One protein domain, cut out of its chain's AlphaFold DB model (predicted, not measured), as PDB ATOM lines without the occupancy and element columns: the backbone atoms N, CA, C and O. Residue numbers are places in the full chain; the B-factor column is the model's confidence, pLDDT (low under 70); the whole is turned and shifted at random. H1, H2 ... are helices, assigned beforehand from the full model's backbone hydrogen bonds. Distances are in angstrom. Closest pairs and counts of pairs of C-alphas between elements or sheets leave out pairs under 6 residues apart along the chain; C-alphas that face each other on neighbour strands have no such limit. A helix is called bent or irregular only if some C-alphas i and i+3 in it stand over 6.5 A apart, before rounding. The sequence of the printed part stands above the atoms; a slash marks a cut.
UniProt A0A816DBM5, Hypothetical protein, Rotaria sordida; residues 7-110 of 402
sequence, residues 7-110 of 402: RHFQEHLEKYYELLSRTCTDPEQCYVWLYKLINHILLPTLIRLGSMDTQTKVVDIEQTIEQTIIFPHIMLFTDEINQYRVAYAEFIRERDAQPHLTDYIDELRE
ATOM      1  N   ARG A   7      20.886  12.045  10.102       79.44
ATOM      2  CA  ARG A   7      19.529  11.708   9.646       79.44
ATOM      3  C   ARG A   7      18.672  12.945   9.362       79.44
ATOM      4  O   ARG A   7      18.049  13.023   8.314       79.44
ATOM      5  N   HIS A   8      18.702  13.931  10.256       80.44
ATOM      6  CA  HIS A   8      17.988  15.196  10.071       80.44
ATOM      7  C   HIS A   8      18.533  15.976   8.866       80.44
ATOM      8  O   HIS A   8      17.774  16.562   8.100       80.44
ATOM      9  N   PHE A   9      19.856  15.976   8.673       80.19
ATOM     10  CA  PHE A   9      20.470  16.603   7.501       80.19
ATOM     11  C   PHE A   9      20.037  15.919   6.196       80.19
ATOM     12  O   PHE A   9      19.688  16.603   5.236       80.19
ATOM     13  N   GLN A  10      20.010  14.585   6.179       83.62
ATOM     14  CA  GLN A  10      19.580  13.810   5.018       83.62
ATOM     15  C   GLN A  10      18.105  14.063   4.667       83.62
ATOM     16  O   GLN A  10      17.806  14.351   3.514       83.62
ATOM     17  N   GLU A  11      17.205  14.054   5.655       85.38
ATOM     18  CA  GLU A  11      15.774  14.336   5.452       85.38
ATOM     19  C   GLU A  11      15.538  15.744   4.876       85.38
ATOM     20  O   GLU A  11      14.714  15.936   3.978       85.38
ATOM     21  N   HIS A  12      16.293  16.743   5.344       85.75
ATOM     22  CA  HIS A  12      16.241  18.086   4.771       85.75
ATOM     23  C   HIS A  12      16.756  18.117   3.330       85.75
ATOM     24  O   HIS A  12      16.119  18.734   2.480       85.75
ATOM     25  N   LEU A  13      17.879  17.457   3.045       83.69
ATOM     26  CA  LEU A  13      18.466  17.429   1.706       83.69
ATOM     27  C   LEU A  13      17.534  16.754   0.694       83.69
ATOM     28  O   LEU A  13      17.342  17.293  -0.393       83.69
ATOM     29  N   GLU A  14      16.900  15.643   1.070       84.75
ATOM     30  CA  GLU A  14      15.891  14.960   0.250       84.75
ATOM     31  C   GLU A  14      14.691  15.874  -0.030       84.75
ATOM     32  O   GLU A  14      14.295  16.039  -1.184       84.75
ATOM     33  N   LYS A  15      14.174  16.562   0.996       86.00
ATOM     34  CA  LYS A  15      13.072  17.522   0.837       86.00
ATOM     35  C   LYS A  15      13.444  18.706  -0.061       86.00
ATOM     36  O   LYS A  15      12.627  19.141  -0.872       86.00
ATOM     37  N   TYR A  16      14.647  19.260   0.090       83.38
ATOM     38  CA  TYR A  16      15.109  20.368  -0.749       83.38
ATOM     39  C   TYR A  16      15.357  19.920  -2.186       83.38
ATOM     40  O   TYR A  16      15.014  20.659  -3.101       83.38
ATOM     41  N   TYR A  17      15.885  18.713  -2.394       84.00
ATOM     42  CA  TYR A  17      16.034  18.132  -3.725       84.00
ATOM     43  C   TYR A  17      14.675  17.899  -4.397       84.00
ATOM     44  O   TYR A  17      14.498  18.261  -5.557       84.00
ATOM     45  N   GLU A  18      13.686  17.386  -3.661       83.75
ATOM     46  CA  GLU A  18      12.317  17.232  -4.162       83.75
ATOM     47  C   GLU A  18      11.713  18.588  -4.556       83.75
ATOM     48  O   GLU A  18      11.143  18.721  -5.640       83.75
ATOM     49  N   LEU A  19      11.888  19.621  -3.725       82.56
ATOM     50  CA  LEU A  19      11.451  20.980  -4.048       82.56
ATOM     51  C   LEU A  19      12.144  21.502  -5.314       82.56
ATOM     52  O   LEU A  19      11.476  22.028  -6.200       82.56
ATOM     53  N   LEU A  20      13.461  21.312  -5.407       80.50
ATOM     54  CA  LEU A  20      14.274  21.803  -6.515       80.50
ATOM     55  C   LEU A  20      13.901  21.100  -7.826       80.50
ATOM     56  O   LEU A  20      13.737  21.760  -8.847       80.50
ATOM     57  N   SER A  21      13.646  19.791  -7.779       77.44
ATOM     58  CA  SER A  21      13.166  19.018  -8.930       77.44
ATOM     59  C   SER A  21      11.822  19.532  -9.463       77.44
ATOM     60  O   SER A  21      11.631  19.583 -10.672       77.44
ATOM     61  N   ARG A  22      10.918  20.000  -8.589       75.25
ATOM     62  CA  ARG A  22       9.628  20.597  -8.996       75.25
ATOM     63  C   ARG A  22       9.773  21.981  -9.619       75.25
ATOM     64  O   ARG A  22       8.912  22.390 -10.387       75.25
ATOM     65  N   THR A  23      10.828  22.707  -9.264       70.44
ATOM     66  CA  THR A  23      11.118  24.055  -9.773       70.44
ATOM     67  C   THR A  23      12.079  24.060 -10.960       70.44
ATOM     68  O   THR A  23      12.422  25.127 -11.455       70.44
ATOM     69  N   CYS A  24      12.548  22.896 -11.407       71.50
ATOM     70  CA  CYS A  24      13.427  22.773 -12.564       71.50
ATOM     71  C   CYS A  24      12.645  22.318 -13.794       71.50
ATOM     72  O   CYS A  24      11.733  21.500 -13.709       71.50
ATOM     73  N   THR A  25      13.063  22.808 -14.957       65.56
ATOM     74  CA  THR A  25      12.501  22.426 -16.261       65.56
ATOM     75  C   THR A  25      12.860  20.989 -16.648       65.56
ATOM     76  O   THR A  25      12.092  20.325 -17.338       65.56
ATOM     77  N   ASP A  26      13.996  20.473 -16.160       69.62
ATOM     78  CA  ASP A  26      14.376  19.065 -16.292       69.62
ATOM     79  C   ASP A  26      14.645  18.409 -14.919       69.62
ATOM     80  O   ASP A  26      15.786  18.415 -14.439       69.62
ATOM     81  N   PRO A  27      13.612  17.846 -14.258       66.56
ATOM     82  CA  PRO A  27      13.758  17.201 -12.951       66.56
ATOM     83  C   PRO A  27      14.723  16.011 -12.984       66.56
ATOM     84  O   PRO A  27      15.437  15.775 -12.011       66.56
ATOM     85  N   GLU A  28      14.798  15.295 -14.111       68.38
ATOM     86  CA  GLU A  28      15.668  14.124 -14.261       68.38
ATOM     87  C   GLU A  28      17.148  14.502 -14.283       68.38
ATOM     88  O   GLU A  28      17.986  13.680 -13.941       68.38
ATOM     89  N   GLN A  29      17.492  15.730 -14.677       71.62
ATOM     90  CA  GLN A  29      18.886  16.164 -14.849       71.62
ATOM     91  C   GLN A  29      19.302  17.248 -13.854       71.62
ATOM     92  O   GLN A  29      20.437  17.721 -13.859       71.62
ATOM     93  N   CYS A  30      18.405  17.594 -12.937       76.75
ATOM     94  CA  CYS A  30      18.606  18.575 -11.885       76.75
ATOM     95  C   CYS A  30      19.872  18.335 -11.040       76.75
ATOM     96  O   CYS A  30      20.594  19.275 -10.699       76.75
ATOM     97  N   TYR A  31      20.208  17.076 -10.761       77.56
ATOM     98  CA  TYR A  31      21.416  16.742 -10.005       77.56
ATOM     99  C   TYR A  31      22.711  17.102 -10.765       77.56
ATOM    100  O   TYR A  31      23.716  17.432 -10.138       77.56
ATOM    101  N   VAL A  32      22.694  17.091 -12.107       77.69
ATOM    102  CA  VAL A  32      23.841  17.461 -12.954       77.69
ATOM    103  C   VAL A  32      24.192  18.930 -12.751       77.69
ATOM    104  O   VAL A  32      25.361  19.290 -12.595       77.69
ATOM    105  N   TRP A  33      23.163  19.771 -12.701       79.19
ATOM    106  CA  TRP A  33      23.307  21.194 -12.437       79.19
ATOM    107  C   TRP A  33      23.868  21.454 -11.034       79.19
ATOM    108  O   TRP A  33      24.808  22.234 -10.894       79.19
ATOM    109  N   LEU A  34      23.398  20.729 -10.009       82.69
ATOM    110  CA  LEU A  34      23.942  20.832  -8.646       82.69
ATOM    111  C   LEU A  34      25.448  20.534  -8.593       82.69
ATOM    112  O   LEU A  34      26.191  21.269  -7.944       82.69
ATOM    113  N   TYR A  35      25.923  19.510  -9.312       80.75
ATOM    114  CA  TYR A  35      27.361  19.235  -9.411       80.75
ATOM    115  C   TYR A  35      28.133  20.398 -10.037       80.75
ATOM    116  O   TYR A  35      29.212  20.749  -9.552       80.75
ATOM    117  N   LYS A  36      27.586  21.028 -11.082       79.81
ATOM    118  CA  LYS A  36      28.197  22.215 -11.693       79.81
ATOM    119  C   LYS A  36      28.280  23.370 -10.692       79.81
ATOM    120  O   LYS A  36      29.361  23.925 -10.508       79.81
ATOM    121  N   LEU A  37      27.189  23.671  -9.984       82.00
ATOM    122  CA  LEU A  37      27.161  24.741  -8.981       82.00
ATOM    123  C   LEU A  37      28.168  24.509  -7.853       82.00
ATOM    124  O   LEU A  37      28.891  25.432  -7.485       82.00
ATOM    125  N   ILE A  38      28.270  23.280  -7.336       81.75
ATOM    126  CA  ILE A  38      29.236  22.939  -6.280       81.75
ATOM    127  C   ILE A  38      30.673  23.214  -6.739       81.75
ATOM    128  O   ILE A  38      31.474  23.736  -5.964       81.75
ATOM    129  N   ASN A  39      30.995  22.942  -8.006       77.25
ATOM    130  CA  ASN A  39      32.314  23.263  -8.552       77.25
ATOM    131  C   ASN A  39      32.562  24.780  -8.635       77.25
ATOM    132  O   ASN A  39      33.695  25.219  -8.439       77.25
ATOM    133  N   HIS A  40      31.521  25.590  -8.854       75.75
ATOM    134  CA  HIS A  40      31.616  27.054  -8.844       75.75
ATOM    135  C   HIS A  40      31.667  27.662  -7.432       75.75
ATOM    136  O   HIS A  40      32.245  28.732  -7.259       75.75
ATOM    137  N   ILE A  41      31.167  26.974  -6.398       72.75
ATOM    138  CA  ILE A  41      31.305  27.410  -4.991       72.75
ATOM    139  C   ILE A  41      32.780  27.476  -4.557       72.75
ATOM    140  O   ILE A  41      33.133  28.248  -3.666       72.75
ATOM    141  N   LEU A  42      33.665  26.725  -5.217       68.75
ATOM    142  CA  LEU A  42      35.109  26.745  -4.956       68.75
ATOM    143  C   LEU A  42      35.809  28.025  -5.456       68.75
ATOM    144  O   LEU A  42      37.024  28.158  -5.292       68.75
ATOM    145  N   LEU A  43      35.079  28.970  -6.063       67.00
ATOM    146  CA  LEU A  43      35.640  30.241  -6.516       67.00
ATOM    147  C   LEU A  43      36.133  31.089  -5.320       67.00
ATOM    148  O   LEU A  43      35.381  31.320  -4.369       67.00
ATOM    149  N   PRO A  44      37.366  31.634  -5.374       62.56
ATOM    150  CA  PRO A  44      37.963  32.403  -4.275       62.56
ATOM    151  C   PRO A  44      37.146  33.619  -3.820       62.56
ATOM    152  O   PRO A  44      37.277  34.057  -2.681       62.56
ATOM    153  N   THR A  45      36.302  34.163  -4.698       62.91
ATOM    154  CA  THR A  45      35.436  35.326  -4.448       62.91
ATOM    155  C   THR A  45      34.352  35.070  -3.400       62.91
ATOM    156  O   THR A  45      33.871  36.021  -2.786       62.91
ATOM    157  N   LEU A  46      33.990  33.808  -3.166       60.94
ATOM    158  CA  LEU A  46      32.948  33.402  -2.215       60.94
ATOM    159  C   LEU A  46      33.514  32.999  -0.849       60.94
ATOM    160  O   LEU A  46      32.778  32.920   0.135       60.94
ATOM    161  N   ILE A  47      34.827  32.773  -0.764       61.03
ATOM    162  CA  ILE A  47      35.493  32.348   0.465       61.03
ATOM    163  C   ILE A  47      35.730  33.580   1.345       61.03
ATOM    164  O   ILE A  47      36.794  34.201   1.326       61.03
ATOM    165  N   ARG A  48      34.730  33.945   2.156       60.47
ATOM    166  CA  ARG A  48      34.938  34.882   3.267       60.47
ATOM    167  C   ARG A  48      35.496  34.132   4.476       60.47
ATOM    168  O   ARG A  48      34.816  33.317   5.090       60.47
ATOM    169  N   LEU A  49      36.739  34.440   4.839       53.00
ATOM    170  CA  LEU A  49      37.351  33.997   6.093       53.00
ATOM    171  C   LEU A  49      36.716  34.766   7.266       53.00
ATOM    172  O   LEU A  49      36.996  35.949   7.451       53.00
ATOM    173  N   GLY A  50      35.850  34.118   8.050       60.53
ATOM    174  CA  GLY A  50      35.260  34.707   9.258       60.53
ATOM    175  C   GLY A  50      34.001  33.992   9.762       60.53
ATOM    176  O   GLY A  50      33.469  33.104   9.104       60.53
ATOM    177  N   SER A  51      33.524  34.382  10.945       57.28
ATOM    178  CA  SER A  51      32.262  33.924  11.538       57.28
ATOM    179  C   SER A  51      31.048  34.632  10.917       57.28
ATOM    180  O   SER A  51      31.060  35.851  10.741       57.28
ATOM    181  N   MET A  52      29.985  33.876  10.604       67.50
ATOM    182  CA  MET A  52      28.672  34.405  10.186       67.50
ATOM    183  C   MET A  52      27.845  34.814  11.413       67.50
ATOM    184  O   MET A  52      26.869  34.172  11.784       67.50
ATOM    185  N   ASP A  53      28.307  35.850  12.099       72.81
ATOM    186  CA  ASP A  53      27.830  36.271  13.420       72.81
ATOM    187  C   ASP A  53      26.793  37.407  13.383       72.81
ATOM    188  O   ASP A  53      26.124  37.652  14.385       72.81
ATOM    189  N   THR A  54      26.602  38.078  12.241       77.94
ATOM    190  CA  THR A  54      25.595  39.142  12.082       77.94
ATOM    191  C   THR A  54      24.652  38.877  10.914       77.94
ATOM    192  O   THR A  54      25.057  38.374   9.867       77.94
ATOM    193  N   GLN A  55      23.389  39.283  11.066       77.81
ATOM    194  CA  GLN A  55      22.362  39.114  10.034       77.81
ATOM    195  C   GLN A  55      22.717  39.835   8.726       77.81
ATOM    196  O   GLN A  55      22.453  39.318   7.649       77.81
ATOM    197  N   THR A  56      23.398  40.982   8.803       80.00
ATOM    198  CA  THR A  56      23.887  41.710   7.622       80.00
ATOM    199  C   THR A  56      24.909  40.891   6.831       80.00
ATOM    200  O   THR A  56      24.812  40.811   5.616       80.00
ATOM    201  N   LYS A  57      25.846  40.212   7.513       76.81
ATOM    202  CA  LYS A  57      26.842  39.356   6.849       76.81
ATOM    203  C   LYS A  57      26.206  38.138   6.176       76.81
ATOM    204  O   LYS A  57      26.705  37.713   5.140       76.81
ATOM    205  N   VAL A  58      25.138  37.587   6.760       78.19
ATOM    206  CA  VAL A  58      24.379  36.475   6.166       78.19
ATOM    207  C   VAL A  58      23.688  36.934   4.885       78.19
ATOM    208  O   VAL A  58      23.906  36.328   3.842       78.19
ATOM    209  N   VAL A  59      22.959  38.055   4.933       82.06
ATOM    210  CA  VAL A  59      22.271  38.620   3.758       82.06
ATOM    211  C   VAL A  59      23.259  38.990   2.647       82.06
ATOM    212  O   VAL A  59      23.004  38.701   1.482       82.06
ATOM    213  N   ASP A  60      24.412  39.571   2.988       79.62
ATOM    214  CA  ASP A  60      25.451  39.897   2.004       79.62
ATOM    215  C   ASP A  60      25.975  38.640   1.287       79.62
ATOM    216  O   ASP A  60      26.243  38.667   0.084       79.62
ATOM    217  N   ILE A  61      26.142  37.533   2.020       79.12
ATOM    218  CA  ILE A  61      26.596  36.256   1.455       79.12
ATOM    219  C   ILE A  61      25.503  35.632   0.588       79.12
ATOM    220  O   ILE A  61      25.813  35.202  -0.520       79.12
ATOM    221  N   GLU A  62      24.250  35.624   1.046       81.50
ATOM    222  CA  GLU A  62      23.103  35.149   0.261       81.50
ATOM    223  C   GLU A  62      23.012  35.904  -1.070       81.50
ATOM    224  O   GLU A  62      23.022  35.278  -2.127       81.50
ATOM    225  N   GLN A  63      23.073  37.238  -1.039       81.56
ATOM    226  CA  GLN A  63      23.068  38.061  -2.253       81.56
ATOM    227  C   GLN A  63      24.271  37.785  -3.161       81.56
ATOM    228  O   GLN A  63      24.124  37.741  -4.381       81.56
ATOM    229  N   THR A  64      25.460  37.579  -2.587       80.31
ATOM    230  CA  THR A  64      26.663  37.267  -3.373       80.31
ATOM    231  C   THR A  64      26.532  35.904  -4.055       80.31
ATOM    232  O   THR A  64      26.869  35.779  -5.233       80.31
ATOM    233  N   ILE A  65      26.025  34.891  -3.347       81.81
ATOM    234  CA  ILE A  65      25.774  33.551  -3.894       81.81
ATOM    235  C   ILE A  65      24.712  33.619  -4.993       81.81
ATOM    236  O   ILE A  65      24.934  33.088  -6.082       81.81
ATOM    237  N   GLU A  66      23.598  34.308  -4.750       81.00
ATOM    238  CA  GLU A  66      22.526  34.467  -5.734       81.00
ATOM    239  C   GLU A  66      23.037  35.129  -7.017       81.00
ATOM    240  O   GLU A  66      22.869  34.582  -8.104       81.00
ATOM    241  N   GLN A  67      23.734  36.261  -6.898       79.50
ATOM    242  CA  GLN A  67      24.202  37.030  -8.054       79.50
ATOM    243  C   GLN A  67      25.366  36.371  -8.798       79.50
ATOM    244  O   GLN A  67      25.456  36.506 -10.018       79.50
ATOM    245  N   THR A  68      26.260  35.680  -8.086       77.19
ATOM    246  CA  THR A  68      27.504  35.147  -8.672       77.19
ATOM    247  C   THR A  68      27.364  33.697  -9.131       77.19
ATOM    248  O   THR A  68      28.011  33.314 -10.100       77.19
ATOM    249  N   ILE A  69      26.550  32.887  -8.445       77.75
ATOM    250  CA  ILE A  69      26.451  31.437  -8.686       77.75
ATOM    251  C   ILE A  69      25.072  31.031  -9.199       77.75
ATOM    252  O   ILE A  69      24.980  30.167 -10.059       77.75
ATOM    253  N   ILE A  70      23.982  31.601  -8.685       80.69
ATOM    254  CA  ILE A  70      22.644  31.105  -9.044       80.69
ATOM    255  C   ILE A  70      22.132  31.778 -10.321       80.69
ATOM    256  O   ILE A  70      21.869  31.092 -11.305       80.69
ATOM    257  N   PHE A  71      22.043  33.110 -10.365       77.31
ATOM    258  CA  PHE A  71      21.476  33.841 -11.507       77.31
ATOM    259  C   PHE A  71      22.193  33.606 -12.845       77.31
ATOM    260  O   PHE A  71      21.491  33.456 -13.848       77.31
ATOM    261  N   PRO A  72      23.537  33.517 -12.914       76.50
ATOM    262  CA  PRO A  72      24.214  33.242 -14.182       76.50
ATOM    263  C   PRO A  72      23.917  31.837 -14.718       76.50
ATOM    264  O   PRO A  72      23.878  31.634 -15.927       76.50
ATOM    265  N   HIS A  73      23.680  30.879 -13.818       75.12
ATOM    266  CA  HIS A  73      23.571  29.460 -14.147       75.12
ATOM    267  C   HIS A  73      22.119  28.948 -14.201       75.12
ATOM    268  O   HIS A  73      21.895  27.821 -14.638       75.12
ATOM    269  N   ILE A  74      21.126  29.738 -13.765       73.50
ATOM    270  CA  ILE A  74      19.701  29.359 -13.801       73.50
ATOM    271  C   ILE A  74      19.041  29.683 -15.150       73.50
ATOM    272  O   ILE A  74      18.205  28.922 -15.623       73.50
ATOM    273  N   MET A  75      19.464  30.772 -15.801       63.25
ATOM    274  CA  MET A  75      18.915  31.245 -17.083       63.25
ATOM    275  C   MET A  75      19.139  30.263 -18.239       63.25
ATOM    276  O   MET A  75      18.333  30.182 -19.159       63.25
ATOM    277  N   LEU A  76      20.241  29.518 -18.181       67.00
ATOM    278  CA  LEU A  76      20.689  28.591 -19.215       67.00
ATOM    279  C   LEU A  76      20.722  27.158 -18.682       67.00
ATOM    280  O   LEU A  76      21.609  26.394 -19.028       67.00
ATOM    281  N   PHE A  77      19.782  26.783 -17.812       71.44
ATOM    282  CA  PHE A  77      19.803  25.508 -17.084       71.44
ATOM    283  C   PHE A  77      20.134  24.286 -17.967       71.44
ATOM    284  O   PHE A  77      21.039  23.514 -17.651       71.44
ATOM    285  N   THR A  78      19.462  24.147 -19.114       70.56
ATOM    286  CA  THR A  78      19.679  23.045 -20.066       70.56
ATOM    287  C   THR A  78      21.053  23.115 -20.742       70.56
ATOM    288  O   THR A  78      21.758  22.110 -20.845       70.56
ATOM    289  N   ASP A  79      21.471  24.308 -21.162       73.44
ATOM    290  CA  ASP A  79      22.782  24.542 -21.775       73.44
ATOM    291  C   ASP A  79      23.919  24.295 -20.783       73.44
ATOM    292  O   ASP A  79      24.941  23.703 -21.124       73.44
ATOM    293  N   GLU A  80      23.728  24.690 -19.530       76.50
ATOM    294  CA  GLU A  80      24.676  24.516 -18.442       76.50
ATOM    295  C   GLU A  80      24.905  23.032 -18.136       76.50
ATOM    296  O   GLU A  80      26.060  22.617 -17.967       76.50
ATOM    297  N   ILE A  81      23.825  22.240 -18.125       77.12
ATOM    298  CA  ILE A  81      23.858  20.778 -18.001       77.12
ATOM    299  C   ILE A  81      24.602  20.158 -19.189       77.12
ATOM    300  O   ILE A  81      25.506  19.343 -18.985       77.12
ATOM    301  N   ASN A  82      24.280  20.572 -20.415       74.12
ATOM    302  CA  ASN A  82      24.925  20.060 -21.627       74.12
ATOM    303  C   ASN A  82      26.425  20.385 -21.664       74.12
ATOM    304  O   ASN A  82      27.244  19.495 -21.896       74.12
ATOM    305  N   GLN A  83      26.814  21.622 -21.348       77.75
ATOM    306  CA  GLN A  83      28.219  22.018 -21.237       77.75
ATOM    307  C   GLN A  83      28.966  21.184 -20.192       77.75
ATOM    308  O   GLN A  83      30.090  20.746 -20.437       77.75
ATOM    309  N   TYR A  84      28.350  20.947 -19.029       78.00
ATOM    310  CA  TYR A  84      28.975  20.147 -17.977       78.00
ATOM    311  C   TYR A  84      29.163  18.691 -18.408       78.00
ATOM    312  O   TYR A  84      30.221  18.112 -18.164       78.00
ATOM    313  N   ARG A  85      28.179  18.110 -19.103       75.31
ATOM    314  CA  ARG A  85      28.280  16.762 -19.680       75.31
ATOM    315  C   ARG A  85      29.424  16.650 -20.681       75.31
ATOM    316  O   ARG A  85      30.218  15.715 -20.583       75.31
ATOM    317  N   VAL A  86      29.553  17.619 -21.589       75.56
ATOM    318  CA  VAL A  86      30.659  17.668 -22.563       75.56
ATOM    319  C   VAL A  86      32.009  17.765 -21.848       75.56
ATOM    320  O   VAL A  86      32.902  16.965 -22.126       75.56
ATOM    321  N   ALA A  87      32.140  18.676 -20.879       77.88
ATOM    322  CA  ALA A  87      33.374  18.853 -20.112       77.88
ATOM    323  C   ALA A  87      33.747  17.597 -19.300       77.88
ATOM    324  O   ALA A  87      34.914  17.206 -19.243       77.88
ATOM    325  N   TYR A  88      32.761  16.925 -18.701       76.25
ATOM    326  CA  TYR A  88      32.971  15.682 -17.959       76.25
ATOM    327  C   TYR A  88      33.401  14.525 -18.875       76.25
ATOM    328  O   TYR A  88      34.324  13.779 -18.539       76.25
ATOM    329  N   ALA A  89      32.792  14.405 -20.058       73.62
ATOM    330  CA  ALA A  89      33.177  13.406 -21.055       73.62
ATOM    331  C   ALA A  89      34.618  13.617 -21.559       73.62
ATOM    332  O   ALA A  89      35.362  12.650 -21.741       73.62
ATOM    333  N   GLU A  90      35.040  14.871 -21.741       75.06
ATOM    334  CA  GLU A  90      36.425  15.211 -22.090       75.06
ATOM    335  C   GLU A  90      37.407  14.842 -20.983       75.06
ATOM    336  O   GLU A  90      38.403  14.169 -21.253       75.06
ATOM    337  N   PHE A  91      37.079  15.187 -19.739       78.56
ATOM    338  CA  PHE A  91      37.890  14.860 -18.570       78.56
ATOM    339  C   PHE A  91      38.108  13.349 -18.393       78.56
ATOM    340  O   PHE A  91      39.220  12.914 -18.084       78.56
ATOM    341  N   ILE A  92      37.071  12.532 -18.606       77.06
ATOM    342  CA  ILE A  92      37.192  11.067 -18.535       77.06
ATOM    343  C   ILE A  92      38.096  10.540 -19.651       77.06
ATOM    344  O   ILE A  92      38.971   9.714 -19.384       77.06
ATOM    345  N   ARG A  93      37.916  11.038 -20.883       71.94
ATOM    346  CA  ARG A  93      38.713  10.627 -22.049       71.94
ATOM    347  C   ARG A  93      40.196  10.941 -21.866       71.94
ATOM    348  O   ARG A  93      41.034  10.146 -22.265       71.94
ATOM    349  N   GLU A  94      40.528  12.087 -21.277       76.00
ATOM    350  CA  GLU A  94      41.921  12.469 -21.007       76.00
ATOM    351  C   GLU A  94      42.588  11.607 -19.932       76.00
ATOM    352  O   GLU A  94      43.809  11.455 -19.934       76.00
ATOM    353  N   ARG A  95      41.804  11.045 -19.007       74.19
ATOM    354  CA  ARG A  95      42.315  10.247 -17.887       74.19
ATOM    355  C   ARG A  95      42.253   8.737 -18.106       74.19
ATOM    356  O   ARG A  95      42.657   8.013 -17.200       74.19
ATOM    357  N   ASP A  96      41.746   8.276 -19.254       60.22
ATOM    358  CA  ASP A  96      41.521   6.851 -19.557       60.22
ATOM    359  C   ASP A  96      40.785   6.113 -18.413       60.22
ATOM    360  O   ASP A  96      41.016   4.940 -18.110       60.22
ATOM    361  N   ALA A  97      39.899   6.834 -17.721       63.22
ATOM    362  CA  ALA A  97      39.156   6.322 -16.578       63.22
ATOM    363  C   ALA A  97      37.830   5.703 -17.037       63.22
ATOM    364  O   ALA A  97      37.251   6.121 -18.040       63.22
ATOM    365  N   GLN A  98      37.299   4.729 -16.290       61.22
ATOM    366  CA  GLN A  98      35.923   4.300 -16.536       61.22
ATOM    367  C   GLN A  98      34.947   5.400 -16.093       61.22
ATOM    368  O   GLN A  98      35.118   5.961 -15.007       61.22
ATOM    369  N   PRO A  99      33.920   5.717 -16.901       62.38
ATOM    370  CA  PRO A  99      32.899   6.671 -16.503       62.38
ATOM    371  C   PRO A  99      32.150   6.137 -15.280       62.38
ATOM    372  O   PRO A  99      31.487   5.108 -15.348       62.38
ATOM    373  N   HIS A 100      32.233   6.850 -14.155       61.16
ATOM    374  CA  HIS A 100      31.419   6.540 -12.973       61.16
ATOM    375  C   HIS A 100      29.941   6.916 -13.166       61.16
ATOM    376  O   HIS A 100      29.088   6.448 -12.419       61.16
ATOM    377  N   LEU A 101      29.645   7.750 -14.168       60.06
ATOM    378  CA  LEU A 101      28.312   8.226 -14.527       60.06
ATOM    379  C   LEU A 101      28.038   7.888 -16.003       60.06
ATOM    380  O   LEU A 101      28.061   8.765 -16.861       60.06
ATOM    381  N   THR A 102      27.851   6.606 -16.325       53.69
ATOM    382  CA  THR A 102      27.628   6.121 -17.705       53.69
ATOM    383  C   THR A 102      26.448   6.797 -18.410       53.69
ATOM    384  O   THR A 102      26.548   7.059 -19.604       53.69
ATOM    385  N   ASP A 103      25.411   7.189 -17.667       54.03
ATOM    386  CA  ASP A 103      24.209   7.860 -18.191       54.03
ATOM    387  C   ASP A 103      24.455   9.330 -18.617       54.03
ATOM    388  O   ASP A 103      23.562   9.995 -19.137       54.03
ATOM    389  N   TYR A 104      25.659   9.879 -18.393       51.28
ATOM    390  CA  TYR A 104      26.034  11.222 -18.870       51.28
ATOM    391  C   TYR A 104      26.497  11.238 -20.326       51.28
ATOM    392  O   TYR A 104      26.522  12.308 -20.931       51.28
ATOM    393  N   ILE A 105      26.928  10.093 -20.860       51.34
ATOM    394  CA  ILE A 105      27.629   9.979 -22.147       51.34
ATOM    395  C   ILE A 105      26.657   9.450 -23.212       51.34
ATOM    396  O   ILE A 105      27.002   8.604 -24.028       51.34
ATOM    397  N   ASP A 106      25.424   9.950 -23.219       53.22
ATOM    398  CA  ASP A 106      24.540   9.777 -24.371       53.22
ATOM    399  C   ASP A 106      24.953  10.782 -25.448       53.22
ATOM    400  O   ASP A 106      24.966  11.982 -25.194       53.22
ATOM    401  N   GLU A 107      25.369  10.263 -26.611       53.69
ATOM    402  CA  GLU A 107      25.801  10.948 -27.844       53.69
ATOM    403  C   GLU A 107      25.916  12.488 -27.771       53.69
ATOM    404  O   GLU A 107      25.221  13.225 -28.457       53.69
ATOM    405  N   LEU A 108      26.862  13.003 -26.981       54.19
ATOM    406  CA  LEU A 108      27.045  14.448 -26.764       54.19
ATOM    407  C   LEU A 108      27.709  15.186 -27.940       54.19
ATOM    408  O   LEU A 108      27.921  16.394 -27.871       54.19
ATOM    409  N   ARG A 109      28.134  14.467 -28.988       57.31
ATOM    410  CA  ARG A 109      28.918  15.034 -30.092       57.31
ATOM    411  C   ARG A 109      28.273  14.766 -31.438       57.31
ATOM    412  O   ARG A 109      28.160  13.618 -31.860       57.31
ATOM    413  N   GLU A 110      27.982  15.854 -32.133       59.25
ATOM    414  CA  GLU A 110      27.523  15.850 -33.510       59.25
ATOM    415  C   GLU A 110      28.649  15.322 -34.416       59.25
ATOM    416  O   GLU A 110      29.716  15.925 -34.555       59.25
TER     417      GLU A 110
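What this domain is: This is residues 7 to 110 of the 402 residues of the protein "Hypothetical protein" of Rotaria sordida (UniProt A0A816DBM5). Long helices H3 and H4 meet near their ends as an L, with shorter H2 packed in the corner; H1 is set off near H2's start, and its residues 7 to 16 stick out. The 104 printed residues hold four named helices, H1 to H4, and no named strand: all helix, loose, radius of gyration of the C-alphas 16.4 A, spans 50 by 30 by 29 A.

Where its parts are: H1, residues 7 to 23, begins at C-alpha 7 (19.529, 11.708, 9.646) and measures 24.5 A. H2 is residues 30 to 41, 16.9 A. H3, residues 55 to 74, 25.9 A, has a kink of 30 degrees near residue 67 and is only just irregular: C-alphas 68 and 71 are 6.8 A apart. H4, residues 77 to 95, 27.2 A, ends at C-alpha 95 (42.315, 10.247, -17.887).

How they stand to each other: H1 and H2 are close but not clearly touching; their closest C-alphas, Ser 21 and Cys 30, are 6.2 A apart. H1 is apart from H3 and H4. Residues 37 to 41 of H2 touch residues 69 to 73 of H3, at a steep tilt of 56 degrees, opposite ways; closest C-alphas Leu 37 and Ile 69, 6.7 A. Residues 32 to 36 of H2 touch residues 77 to 84 of H4, about perpendicular at 73 degrees; closest C-alphas Trp 33 and Ile 81, 5.6 A. Every O i to N i+4 pair is within hydrogen-bond range in H1, H2 and H4, and 13 of 16 in H3.

The domain as a whole: The farthest C-alphas, Thr 54 and Glu 110, are 51.2 A apart. The printed part has no cut; the link H2 to H3 is long. pLDDT is under 70 at residues 25 to 28, 42 to 52, 75 to 76 and 96 to 110.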